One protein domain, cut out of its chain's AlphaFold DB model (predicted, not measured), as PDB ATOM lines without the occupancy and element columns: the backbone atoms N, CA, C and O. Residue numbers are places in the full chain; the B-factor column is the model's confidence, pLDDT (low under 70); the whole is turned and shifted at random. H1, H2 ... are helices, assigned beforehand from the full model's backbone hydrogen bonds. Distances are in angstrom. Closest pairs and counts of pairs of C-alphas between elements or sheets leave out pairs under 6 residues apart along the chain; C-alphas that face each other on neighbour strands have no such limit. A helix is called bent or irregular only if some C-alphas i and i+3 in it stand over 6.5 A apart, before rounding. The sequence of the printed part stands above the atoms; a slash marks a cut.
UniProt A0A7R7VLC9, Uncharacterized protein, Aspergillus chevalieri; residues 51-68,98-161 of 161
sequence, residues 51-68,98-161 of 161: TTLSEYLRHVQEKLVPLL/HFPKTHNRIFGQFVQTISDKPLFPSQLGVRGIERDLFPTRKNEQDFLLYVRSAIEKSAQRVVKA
ATOM      1  N   THR A  51     -26.488   3.270  21.924       93.62
ATOM      2  CA  THR A  51     -26.863   4.187  20.840       93.62
ATOM      3  C   THR A  51     -27.551   3.455  19.696       93.62
ATOM      4  O   THR A  51     -27.436   2.232  19.553       93.62
ATOM      5  N   THR A  52     -28.279   4.208  18.876       94.19
ATOM      6  CA  THR A  52     -28.784   3.735  17.577       94.19
ATOM      7  C   THR A  52     -27.641   3.546  16.575       94.19
ATOM      8  O   THR A  52     -26.530   4.048  16.776       94.19
ATOM      9  N   LEU A  53     -27.897   2.861  15.453       92.12
ATOM     10  CA  LEU A  53     -26.875   2.650  14.417       92.12
ATOM     11  C   LEU A  53     -26.313   3.983  13.899       92.12
ATOM     12  O   LEU A  53     -25.101   4.137  13.762       92.12
ATOM     13  N   SER A  54     -27.185   4.957  13.627       92.75
ATOM     14  CA  SER A  54     -26.777   6.252  13.073       92.75
ATOM     15  C   SER A  54     -25.906   7.047  14.048       92.75
ATOM     16  O   SER A  54     -24.902   7.643  13.652       92.75
ATOM     17  N   GLU A  55     -26.272   7.065  15.328       93.94
ATOM     18  CA  GLU A  55     -25.503   7.756  16.366       93.94
ATOM     19  C   GLU A  55     -24.143   7.099  16.590       93.94
ATOM     20  O   GLU A  55     -23.128   7.794  16.677       93.94
ATOM     21  N   TYR A  56     -24.114   5.767  16.617       93.12
ATOM     22  CA  TYR A  56     -22.882   5.002  16.709       93.12
ATOM     23  C   TYR A  56     -21.938   5.300  15.540       93.12
ATOM     24  O   TYR A  56     -20.774   5.638  15.763       93.12
ATOM     25  N   LEU A  57     -22.438   5.240  14.300       92.38
ATOM     26  CA  LEU A  57     -21.643   5.527  13.103       92.38
ATOM     27  C   LEU A  57     -21.096   6.955  13.111       92.38
ATOM     28  O   LEU A  57     -19.930   7.157  12.774       92.38
ATOM     29  N   ARG A  58     -21.884   7.938  13.568       93.94
ATOM     30  CA  ARG A  58     -21.399   9.311  13.768       93.94
ATOM     31  C   ARG A  58     -20.226   9.350  14.752       93.94
ATOM     32  O   ARG A  58     -19.203   9.955  14.454       93.94
ATOM     33  N   HIS A  59     -20.330   8.674  15.897       92.38
ATOM     34  CA  HIS A  59     -19.237   8.632  16.873       92.38
ATOM     35  C   HIS A  59     -17.983   7.934  16.334       92.38
ATOM     36  O   HIS A  59     -16.873   8.404  16.581       92.38
ATOM     37  N   VAL A  60     -18.136   6.848  15.572       90.75
ATOM     38  CA  VAL A  60     -17.017   6.172  14.895       90.75
ATOM     39  C   VAL A  60     -16.343   7.110  13.891       90.75
ATOM     40  O   VAL A  60     -15.118   7.229  13.901       90.75
ATOM     41  N   GLN A  61     -17.127   7.822  13.077       90.31
ATOM     42  CA  GLN A  61     -16.625   8.790  12.100       90.31
ATOM     43  C   GLN A  61     -15.852   9.936  12.765       90.31
ATOM     44  O   GLN A  61     -14.808  10.346  12.269       90.31
ATOM     45  N   GLU A  62     -16.337  10.448  13.893       91.12
ATOM     46  CA  GLU A  62     -15.713  11.570  14.599       91.12
ATOM     47  C   GLU A  62     -14.467  11.172  15.401       91.12
ATOM     48  O   GLU A  62     -13.578  12.002  15.595       91.12
ATOM     49  N   LYS A  63     -14.420   9.942  15.932       88.38
ATOM     50  CA  LYS A  63     -13.406   9.530  16.922       88.38
ATOM     51  C   LYS A  63     -12.419   8.499  16.414       88.38
ATOM     52  O   LYS A  63     -11.248   8.569  16.762       88.38
ATOM     53  N   LEU A  64     -12.864   7.543  15.605       86.56
ATOM     54  CA  LEU A  64     -12.026   6.417  15.187       86.56
ATOM     55  C   LEU A  64     -11.468   6.604  13.775       86.56
ATOM     56  O   LEU A  64     -10.307   6.297  13.545       86.56
ATOM     57  N   VAL A  65     -12.237   7.156  12.834       84.00
ATOM     58  CA  VAL A  65     -11.771   7.355  11.444       84.00
ATOM     59  C   VAL A  65     -10.551   8.287  11.322       84.00
ATOM     60  O   VAL A  65      -9.631   7.950  10.569       84.00
ATOM     61  N   PRO A  66     -10.433   9.397  12.083       84.56
ATOM     62  CA  PRO A  66      -9.200  10.188  12.104       84.56
ATOM     63  C   PRO A  66      -7.998   9.369  12.590       84.56
ATOM     64  O   PRO A  66      -6.863   9.607  12.177       84.56
ATOM     65  N   LEU A  67      -8.245   8.350  13.423       77.44
ATOM     66  CA  LEU A  67      -7.231   7.395  13.853       77.44
ATOM     67  C   LEU A  67      -6.925   6.293  12.826       77.44
ATOM     68  O   LEU A  67      -6.092   5.434  13.079       77.44
ATOM     69  N   LEU A  68      -7.568   6.266  11.670       73.69
ATOM     70  CA  LEU A  68      -7.288   5.278  10.622       73.69
ATOM     71  C   LEU A  68      -6.866   5.941   9.316       73.69
ATOM     72  O   LEU A  68      -6.541   5.260   8.348       73.69
ATOM     73  N   HIS A  98     -21.993  -8.453  -9.354       87.50
ATOM     74  CA  HIS A  98     -23.217  -8.497  -8.551       87.50
ATOM     75  C   HIS A  98     -23.068  -7.878  -7.159       87.50
ATOM     76  O   HIS A  98     -24.071  -7.720  -6.468       87.50
ATOM     77  N   PHE A  99     -21.851  -7.517  -6.746       88.06
ATOM     78  CA  PHE A  99     -21.594  -7.042  -5.391       88.06
ATOM     79  C   PHE A  99     -22.402  -5.796  -5.032       88.06
ATOM     80  O   PHE A  99     -23.079  -5.870  -4.014       88.06
ATOM     81  N   PRO A 100     -22.465  -4.722  -5.846       89.31
ATOM     82  CA  PRO A 100     -23.226  -3.532  -5.462       89.31
ATOM     83  C   PRO A 100     -24.704  -3.841  -5.192       89.31
ATOM     84  O   PRO A 100     -25.274  -3.406  -4.194       89.31
ATOM     85  N   LYS A 101     -25.319  -4.670  -6.045       90.62
ATOM     86  CA  LYS A 101     -26.728  -5.061  -5.911       90.62
ATOM     87  C   LYS A 101     -26.959  -5.928  -4.672       90.62
ATOM     88  O   LYS A 101     -27.890  -5.677  -3.911       90.62
ATOM     89  N   THR A 102     -26.123  -6.945  -4.471       90.31
ATOM     90  CA  THR A 102     -26.236  -7.858  -3.327       90.31
ATOM     91  C   THR A 102     -25.950  -7.137  -2.013       90.31
ATOM     92  O   THR A 102     -26.708  -7.303  -1.060       90.31
ATOM     93  N   HIS A 103     -24.916  -6.293  -1.986       92.25
ATOM     94  CA  HIS A 103     -24.553  -5.455  -0.850       92.25
ATOM     95  C   HIS A 103     -25.715  -4.550  -0.449       92.25
ATOM     96  O   HIS A 103     -26.168  -4.626   0.685       92.25
ATOM     97  N   ASN A 104     -26.255  -3.756  -1.377       91.94
ATOM     98  CA  ASN A 104     -27.312  -2.797  -1.055       91.94
ATOM     99  C   ASN A 104     -28.585  -3.482  -0.555       91.94
ATOM    100  O   ASN A 104     -29.229  -2.979   0.360       91.94
ATOM    101  N   ARG A 105     -28.926  -4.653  -1.112       94.38
ATOM    102  CA  ARG A 105     -30.058  -5.449  -0.627       94.38
ATOM    103  C   ARG A 105     -29.852  -5.892   0.821       94.38
ATOM    104  O   ARG A 105     -30.723  -5.661   1.649       94.38
ATOM    105  N   ILE A 106     -28.715  -6.524   1.113       91.50
ATOM    106  CA  ILE A 106     -28.410  -7.050   2.451       91.50
ATOM    107  C   ILE A 106     -28.287  -5.900   3.454       91.50
ATOM    108  O   ILE A 106     -28.895  -5.938   4.519       91.50
ATOM    109  N   PHE A 107     -27.554  -4.849   3.095       90.25
ATOM    110  CA  PHE A 107     -27.388  -3.662   3.925       90.25
ATOM    111  C   PHE A 107     -28.733  -2.996   4.232       90.25
ATOM    112  O   PHE A 107     -29.001  -2.683   5.387       90.25
ATOM    113  N   GLY A 108     -29.613  -2.854   3.235       92.31
ATOM    114  CA  GLY A 108     -30.956  -2.312   3.435       92.31
ATOM    115  C   GLY A 108     -31.778  -3.123   4.439       92.31
ATOM    116  O   GLY A 108     -32.388  -2.540   5.332       92.31
ATOM    117  N   GLN A 109     -31.732  -4.457   4.355       91.81
ATOM    118  CA  GLN A 109     -32.394  -5.341   5.325       91.81
ATOM    119  C   GLN A 109     -31.836  -5.156   6.741       91.81
ATOM    120  O   GLN A 109     -32.603  -5.066   7.699       91.81
ATOM    121  N   PHE A 110     -30.511  -5.059   6.881       87.81
ATOM    122  CA  PHE A 110     -29.881  -4.803   8.175       87.81
ATOM    123  C   PHE A 110     -30.318  -3.467   8.759       87.81
ATOM    124  O   PHE A 110     -30.816  -3.442   9.882       87.81
ATOM    125  N   VAL A 111     -30.187  -2.379   7.996       89.94
ATOM    126  CA  VAL A 111     -30.566  -1.033   8.441       89.94
ATOM    127  C   VAL A 111     -32.030  -1.013   8.878       89.94
ATOM    128  O   VAL A 111     -32.309  -0.610  10.000       89.94
ATOM    129  N   GLN A 112     -32.952  -1.552   8.080       90.44
ATOM    130  CA  GLN A 112     -34.369  -1.630   8.466       90.44
ATOM    131  C   GLN A 112     -34.609  -2.405   9.771       90.44
ATOM    132  O   GLN A 112     -35.523  -2.083  10.521       90.44
ATOM    133  N   THR A 113     -33.797  -3.423  10.061       89.75
ATOM    134  CA  THR A 113     -34.013  -4.310  11.215       89.75
ATOM    135  C   THR A 113     -33.446  -3.748  12.522       89.75
ATOM    136  O   THR A 113     -33.990  -4.022  13.600       89.75
ATOM    137  N   ILE A 114     -32.330  -3.011  12.452       89.88
ATOM    138  CA  ILE A 114     -31.530  -2.647  13.636       89.88
ATOM    139  C   ILE A 114     -31.285  -1.145  13.793       89.88
ATOM    140  O   ILE A 114     -30.768  -0.751  14.834       89.88
ATOM    141  N   SER A 115     -31.625  -0.309  12.803       89.00
ATOM    142  CA  SER A 115     -31.236   1.111  12.793       89.00
ATOM    143  C   SER A 115     -31.765   1.876  14.003       89.00
ATOM    144  O   SER A 115     -30.991   2.557  14.674       89.00
ATOM    145  N   ASP A 116     -33.052   1.714  14.312       91.19
ATOM    146  CA  ASP A 116     -33.736   2.496  15.351       91.19
ATOM    147  C   ASP A 116     -33.561   1.907  16.756       91.19
ATOM    148  O   ASP A 116     -33.998   2.488  17.749       91.19
ATOM    149  N   LYS A 117     -32.925   0.735  16.863       91.38
ATOM    150  CA  LYS A 117     -32.758   0.045  18.139       91.38
ATOM    151  C   LYS A 117     -31.463   0.509  18.815       91.38
ATOM    152  O   LYS A 117     -30.415   0.517  18.163       91.38
ATOM    153  N   PRO A 118     -31.481   0.820  20.123       91.75
ATOM    154  CA  PRO A 118     -30.286   1.212  20.864       91.75
ATOM    155  C   PRO A 118     -29.431  -0.022  21.208       91.75
ATOM    156  O   PRO A 118     -29.322  -0.429  22.361       91.75
ATOM    157  N   LEU A 119     -28.872  -0.679  20.191       91.12
ATOM    158  CA  LEU A 119     -28.085  -1.916  20.327       91.12
ATOM    159  C   LEU A 119     -26.575  -1.672  20.257       91.12
ATOM    160  O   LEU A 119     -25.775  -2.569  20.543       91.12
ATOM    161  N   PHE A 120     -26.169  -0.468  19.866       92.25
ATOM    162  CA  PHE A 120     -24.782  -0.155  19.575       92.25
ATOM    163  C   PHE A 120     -24.067   0.434  20.794       92.25
ATOM    164  O   PHE A 120     -24.706   0.942  21.722       92.25
ATOM    165  N   PRO A 121     -22.725   0.342  20.847       91.81
ATOM    166  CA  PRO A 121     -21.948   0.911  21.940       91.81
ATOM    167  C   PRO A 121     -22.260   2.388  22.204       91.81
ATOM    168  O   PRO A 121     -22.527   3.165  21.291       91.81
ATOM    169  N   SER A 122     -22.178   2.781  23.472       93.06
ATOM    170  CA  SER A 122     -22.346   4.171  23.885       93.06
ATOM    171  C   SER A 122     -21.194   5.057  23.414       93.06
ATOM    172  O   SER A 122     -20.116   4.569  23.057       93.06
ATOM    173  N   GLN A 123     -21.379   6.378  23.484       91.56
ATOM    174  CA  GLN A 123     -20.317   7.337  23.172       91.56
ATOM    175  C   GLN A 123     -19.056   7.095  24.022       91.56
ATOM    176  O   GLN A 123     -17.933   7.178  23.518       91.56
ATOM    177  N   LEU A 124     -19.221   6.757  25.307       88.81
ATOM    178  CA  LEU A 124     -18.098   6.393  26.175       88.81
ATOM    179  C   LEU A 124     -17.445   5.070  25.768       88.81
ATOM    180  O   LEU A 124     -16.225   4.954  25.856       88.81
ATOM    181  N   GLY A 125     -18.228   4.105  25.277       88.06
ATOM    182  CA  GLY A 125     -17.697   2.872  24.700       88.06
ATOM    183  C   GLY A 125     -16.788   3.142  23.500       88.06
ATOM    184  O   GLY A 125     -15.680   2.615  23.443       88.06
ATOM    185  N   VAL A 126     -17.207   4.025  22.586       90.19
ATOM    186  CA  VAL A 126     -16.393   4.436  21.426       90.19
ATOM    187  C   VAL A 126     -15.112   5.150  21.861       90.19
ATOM    188  O   VAL A 126     -14.040   4.834  21.353       90.19
ATOM    189  N   ARG A 127     -15.186   6.050  22.851       88.94
ATOM    190  CA  ARG A 127     -13.996   6.708  23.420       88.94
ATOM    191  C   ARG A 127     -13.040   5.712  24.093       88.94
ATOM    192  O   ARG A 127     -11.830   5.912  24.074       88.94
ATOM    193  N   GLY A 128     -13.561   4.640  24.687       87.25
ATOM    194  CA  GLY A 128     -12.735   3.549  25.210       87.25
ATOM    195  C   GLY A 128     -11.897   2.900  24.108       87.25
ATOM    196  O   GLY A 128     -10.687   2.777  24.255       87.25
ATOM    197  N   ILE A 129     -12.526   2.592  22.970       86.88
ATOM    198  CA  ILE A 129     -11.842   2.039  21.792       86.88
ATOM    199  C   ILE A 129     -10.802   3.030  21.248       86.88
ATOM    200  O   ILE A 129      -9.688   2.634  20.931       86.88
ATOM    201  N   GLU A 130     -11.145   4.318  21.171       87.31
ATOM    202  CA  GLU A 130     -10.230   5.393  20.754       87.31
ATOM    203  C   GLU A 130      -8.945   5.397  21.596       87.31
ATOM    204  O   GLU A 130      -7.842   5.425  21.051       87.31
ATOM    205  N   ARG A 131      -9.090   5.308  22.925       84.31
ATOM    206  CA  ARG A 131      -7.965   5.246  23.863       84.31
ATOM    207  C   ARG A 131      -7.117   3.992  23.661       84.31
ATOM    208  O   ARG A 131      -5.901   4.083  23.740       84.31
ATOM    209  N   ASP A 132      -7.742   2.847  23.402       80.50
ATOM    210  CA  ASP A 132      -7.029   1.579  23.225       80.50
ATOM    211  C   ASP A 132      -6.257   1.524  21.884       80.50
ATOM    212  O   ASP A 132      -5.283   0.783  21.758       80.50
ATOM    213  N   LEU A 133      -6.661   2.325  20.888       77.94
ATOM    214  CA  LEU A 133      -6.008   2.439  19.575       77.94
ATOM    215  C   LEU A 133      -4.883   3.497  19.519       77.94
ATOM    216  O   LEU A 133      -4.156   3.568  18.525       77.94
ATOM    217  N   PHE A 134      -4.734   4.344  20.541       68.06
ATOM    218  CA  PHE A 134      -3.743   5.426  20.596       68.06
ATOM    219  C   PHE A 134      -2.666   5.132  21.658       68.06
ATOM    220  O   PHE A 134      -3.030   4.719  22.755       68.06
ATOM    221  N   PRO A 135      -1.352   5.380  21.431       63.94
ATOM    222  CA  PRO A 135      -0.660   5.911  20.247       63.94
ATOM    223  C   PRO A 135      -0.063   4.804  19.349       63.94
ATOM    224  O   PRO A 135       0.876   5.037  18.595       63.94
ATOM    225  N   THR A 136      -0.563   3.575  19.460       58.47
ATOM    226  CA  THR A 136       0.151   2.332  19.127       58.47
ATOM    227  C   THR A 136       0.329   2.021  17.641       58.47
ATOM    228  O   THR A 136       0.776   0.929  17.326       58.47
ATOM    229  N   ARG A 137       0.041   2.955  16.727       60.69
ATOM    230  CA  ARG A 137       0.028   2.683  15.284       60.69
ATOM    231  C   ARG A 137       1.430   2.515  14.710       60.69
ATOM    232  O   ARG A 137       2.111   3.494  14.415       60.69
ATOM    233  N   LYS A 138       1.836   1.261  14.538       60.44
ATOM    234  CA  LYS A 138       3.105   0.859  13.933       60.44
ATOM    235  C   LYS A 138       2.915  -0.104  12.760       60.44
ATOM    236  O   LYS A 138       3.807  -0.159  11.920       60.44
ATOM    237  N   ASN A 139       1.813  -0.864  12.679       66.06
ATOM    238  CA  ASN A 139       1.659  -1.902  11.649       66.06
ATOM    239  C   ASN A 139       0.192  -2.298  11.331       66.06
ATOM    240  O   ASN A 139      -0.766  -1.818  11.929       66.06
ATOM    241  N   GLU A 140       0.020  -3.219  10.372       67.69
ATOM    242  CA  GLU A 140      -1.280  -3.788   9.962       67.69
ATOM    243  C   GLU A 140      -2.053  -4.457  11.121       67.69
ATOM    244  O   GLU A 140      -3.279  -4.562  11.070       67.69
ATOM    245  N   GLN A 141      -1.371  -4.900  12.185       68.12
ATOM    246  CA  GLN A 141      -2.018  -5.565  13.323       68.12
ATOM    247  C   GLN A 141      -2.837  -4.579  14.167       68.12
ATOM    248  O   GLN A 141      -3.835  -4.975  14.769       68.12
ATOM    249  N   ASP A 142      -2.503  -3.287  14.139       69.00
ATOM    250  CA  ASP A 142      -3.282  -2.247  14.819       69.00
ATOM    251  C   ASP A 142      -4.660  -2.051  14.168       69.00
ATOM    252  O   ASP A 142      -5.655  -1.773  14.844       69.00
ATOM    253  N   PHE A 143      -4.759  -2.284  12.855       75.94
ATOM    254  CA  PHE A 143      -6.041  -2.291  12.153       75.94
ATOM    255  C   PHE A 143      -6.928  -3.462  12.603       75.94
ATOM    256  O   PHE A 143      -8.140  -3.298  12.748       75.94
ATOM    257  N   LEU A 144      -6.342  -4.626  12.908       80.19
ATOM    258  CA  LEU A 144      -7.096  -5.768  13.442       80.19
ATOM    259  C   LEU A 144      -7.712  -5.452  14.808       80.19
ATOM    260  O   LEU A 144      -8.830  -5.887  15.093       80.19
ATOM    261  N   LEU A 145      -7.028  -4.664  15.642       80.25
ATOM    262  CA  LEU A 145      -7.574  -4.227  16.926       80.25
ATOM    263  C   LEU A 145      -8.803  -3.327  16.740       80.25
ATOM    264  O   LEU A 145      -9.784  -3.480  17.475       80.25
ATOM    265  N   TYR A 146      -8.780  -2.445  15.737       83.12
ATOM    266  CA  TYR A 146      -9.946  -1.651  15.354       83.12
ATOM    267  C   TYR A 146     -11.093  -2.544  14.874       83.12
ATOM    268  O   TYR A 146     -12.200  -2.435  15.401       83.12
ATOM    269  N   VAL A 147     -10.833  -3.460  13.936       86.56
ATOM    270  CA  VAL A 147     -11.853  -4.381  13.406       86.56
ATOM    271  C   VAL A 147     -12.506  -5.163  14.543       86.56
ATOM    272  O   VAL A 147     -13.729  -5.159  14.685       86.56
ATOM    273  N   ARG A 148     -11.701  -5.754  15.427       86.44
ATOM    274  CA  ARG A 148     -12.211  -6.532  16.555       86.44
ATOM    275  C   ARG A 148     -13.027  -5.685  17.529       86.44
ATOM    276  O   ARG A 148     -14.086  -6.109  17.993       86.44
ATOM    277  N   SER A 149     -12.536  -4.497  17.875       85.06
ATOM    278  CA  SER A 149     -13.130  -3.681  18.938       85.06
ATOM    279  C   SER A 149     -14.337  -2.869  18.476       85.06
ATOM    280  O   SER A 149     -15.338  -2.828  19.189       85.06
ATOM    281  N   ALA A 150     -14.263  -2.246  17.300       86.69
ATOM    282  CA  ALA A 150     -15.328  -1.408  16.761       86.69
ATOM    283  C   ALA A 150     -16.347  -2.209  15.941       86.69
ATOM    284  O   ALA A 150     -17.541  -1.944  16.038       86.69
ATOM    285  N   ILE A 151     -15.926  -3.218  15.175       88.75
ATOM    286  CA  ILE A 151     -16.830  -3.921  14.255       88.75
ATOM    287  C   ILE A 151     -17.339  -5.219  14.881       88.75
ATOM    288  O   ILE A 151     -18.535  -5.356  15.131       88.75
ATOM    289  N   GLU A 152     -16.446  -6.162  15.184       90.38
ATOM    290  CA  GLU A 152     -16.842  -7.518  15.585       90.38
ATOM    291  C   GLU A 152     -17.587  -7.540  16.921       90.38
ATOM    292  O   GLU A 152     -18.659  -8.137  17.022       90.38
ATOM    293  N   LYS A 153     -17.068  -6.859  17.952       87.81
ATOM    294  CA  LYS A 153     -17.744  -6.781  19.259       87.81
ATOM    295  C   LYS A 153     -19.106  -6.088  19.168       87.81
ATOM    296  O   LYS A 153     -20.042  -6.510  19.844       87.81
ATOM    297  N   SER A 154     -19.228  -5.050  18.343       86.00
ATOM    298  CA  SER A 154     -20.504  -4.359  18.122       86.00
ATOM    299  C   SER A 154     -21.501  -5.271  17.408       86.00
ATOM    300  O   SER A 154     -22.641  -5.390  17.846       86.00
ATOM    301  N   ALA A 155     -21.060  -6.002  16.380       88.25
ATOM    302  CA  ALA A 155     -21.887  -6.988  15.691       88.25
ATOM    303  C   ALA A 155     -22.337  -8.119  16.631       88.25
ATOM    304  O   ALA A 155     -23.506  -8.494  16.631       88.25
ATOM    305  N   GLN A 156     -21.449  -8.617  17.498       88.75
ATOM    306  CA  GLN A 156     -21.801  -9.627  18.501       88.75
ATOM    307  C   GLN A 156     -22.899  -9.158  19.458       88.75
ATOM    308  O   GLN A 156     -23.720  -9.971  19.870       88.75
ATOM    309  N   ARG A 157     -22.925  -7.871  19.826       85.12
ATOM    310  CA  ARG A 157     -24.002  -7.315  20.660       85.12
ATOM    311  C   ARG A 157     -25.338  -7.348  19.938       85.12
ATOM    312  O   ARG A 157     -26.313  -7.784  20.529       85.12
ATOM    313  N   VAL A 158     -25.356  -6.951  18.668       86.88
ATOM    314  CA  VAL A 158     -26.568  -6.973  17.838       86.88
ATOM    315  C   VAL A 158     -27.105  -8.396  17.671       86.88
ATOM    316  O   VAL A 158     -28.308  -8.593  17.736       86.88
ATOM    317  N   VAL A 159     -26.231  -9.389  17.486       87.38
ATOM    318  CA  VAL A 159     -26.638 -10.798  17.318       87.38
ATOM    319  C   VAL A 159     -27.161 -11.424  18.618       87.38
ATOM    320  O   VAL A 159     -27.958 -12.354  18.565       87.38
ATOM    321  N   LYS A 160     -26.694 -10.954  19.782       86.81
ATOM    322  CA  LYS A 160     -27.089 -11.475  21.103       86.81
ATOM    323  C   LYS A 160     -28.307 -10.777  21.720       86.81
ATOM    324  O   LYS A 160     -28.758 -11.235  22.768       86.81
ATOM    325  N   ALA A 161     -28.748  -9.661  21.149       79.25
ATOM    326  CA  ALA A 161     -29.881  -8.870  21.627       79.25
ATOM    327  C   ALA A 161     -31.206  -9.395  21.070       79.25
ATOM    328  O   ALA A 161     -32.204  -9.317  21.818       79.25
TER     329      ALA A 161
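This is residues 51 to 68 and 98 to 161 of the 161 residues of an uncharacterized protein of Aspergillus chevalieri (UniProt A0A7R7VLC9). Three helices, H4, H3 and H1, run side by side with their centres in a triangle, and a fourth, H2, stands at one end of this group and sticks out with residues 99 to 110. H4, the longest, runs opposite ways to H3 and H1. The printed part has 82 residues with four named helices, in the order H1, H2, H3, H4, and no named strand; the class is all helix. It is only just compact, close to loose, with a radius of gyration of the C-alphas of 13.8 A and spans of 37 by 31 by 23 A.

H4, residues 140 to 160, has a kink of 26 degrees near residue 147; it is neither bent nor irregular, but only just: C-alphas 150 and 153 are 6.4 A apart. H3, residues 123 to 133, touches H4 at residues 142 to 150 alone, at a shallow tilt of 28 degrees, opposite ways, a helical hairpin; the closest C-alphas, of Ile 129 and Ser 149, are 6.5 A apart. H1, residues 53 to 63, touches H3 at a steep tilt of 40 degrees, the same way, closest at the C-alphas of Lys 63 and Glu 130, 6.5 A. H1 and H4 are close but not clearly touching, with the C-alphas of Val 60 and Ala 150 closest at 8.0 A. H2, residues 99 to 114, is close to but not clearly touching H1, with the C-alphas of Leu 53 and Ile 114 closest at 7.1 A; their lines are only just about perpendicular, at 71 degrees. H2 and H3 are apart. Every O i to N i+4 pair is within hydrogen-bond range in H1, H2 and H3, and 13 of 17 in H4.

H4 measures 29.1 A from C-alpha 140 at (-1.280, -3.788, 9.962) to C-alpha 160 at (-27.089, -11.475, 21.103). H2 measures 21.9 A, H3 15.5 A, and H1 15.3 A from C-alpha 53 at (-26.875, 2.650, 14.417).

The C-alphas of His 98 and Pro 135, the two farthest apart, are 39.3 A apart. Residues 69 to 97 are not printed, in the link across the cut from H1 to H2; C-alphas 68 and 98 are 28.5 A apart. The links H2 to H3 and H3 to H4 are short. Mean pLDDT of the printed part is 85.7, with residues 134 to 142 under 70.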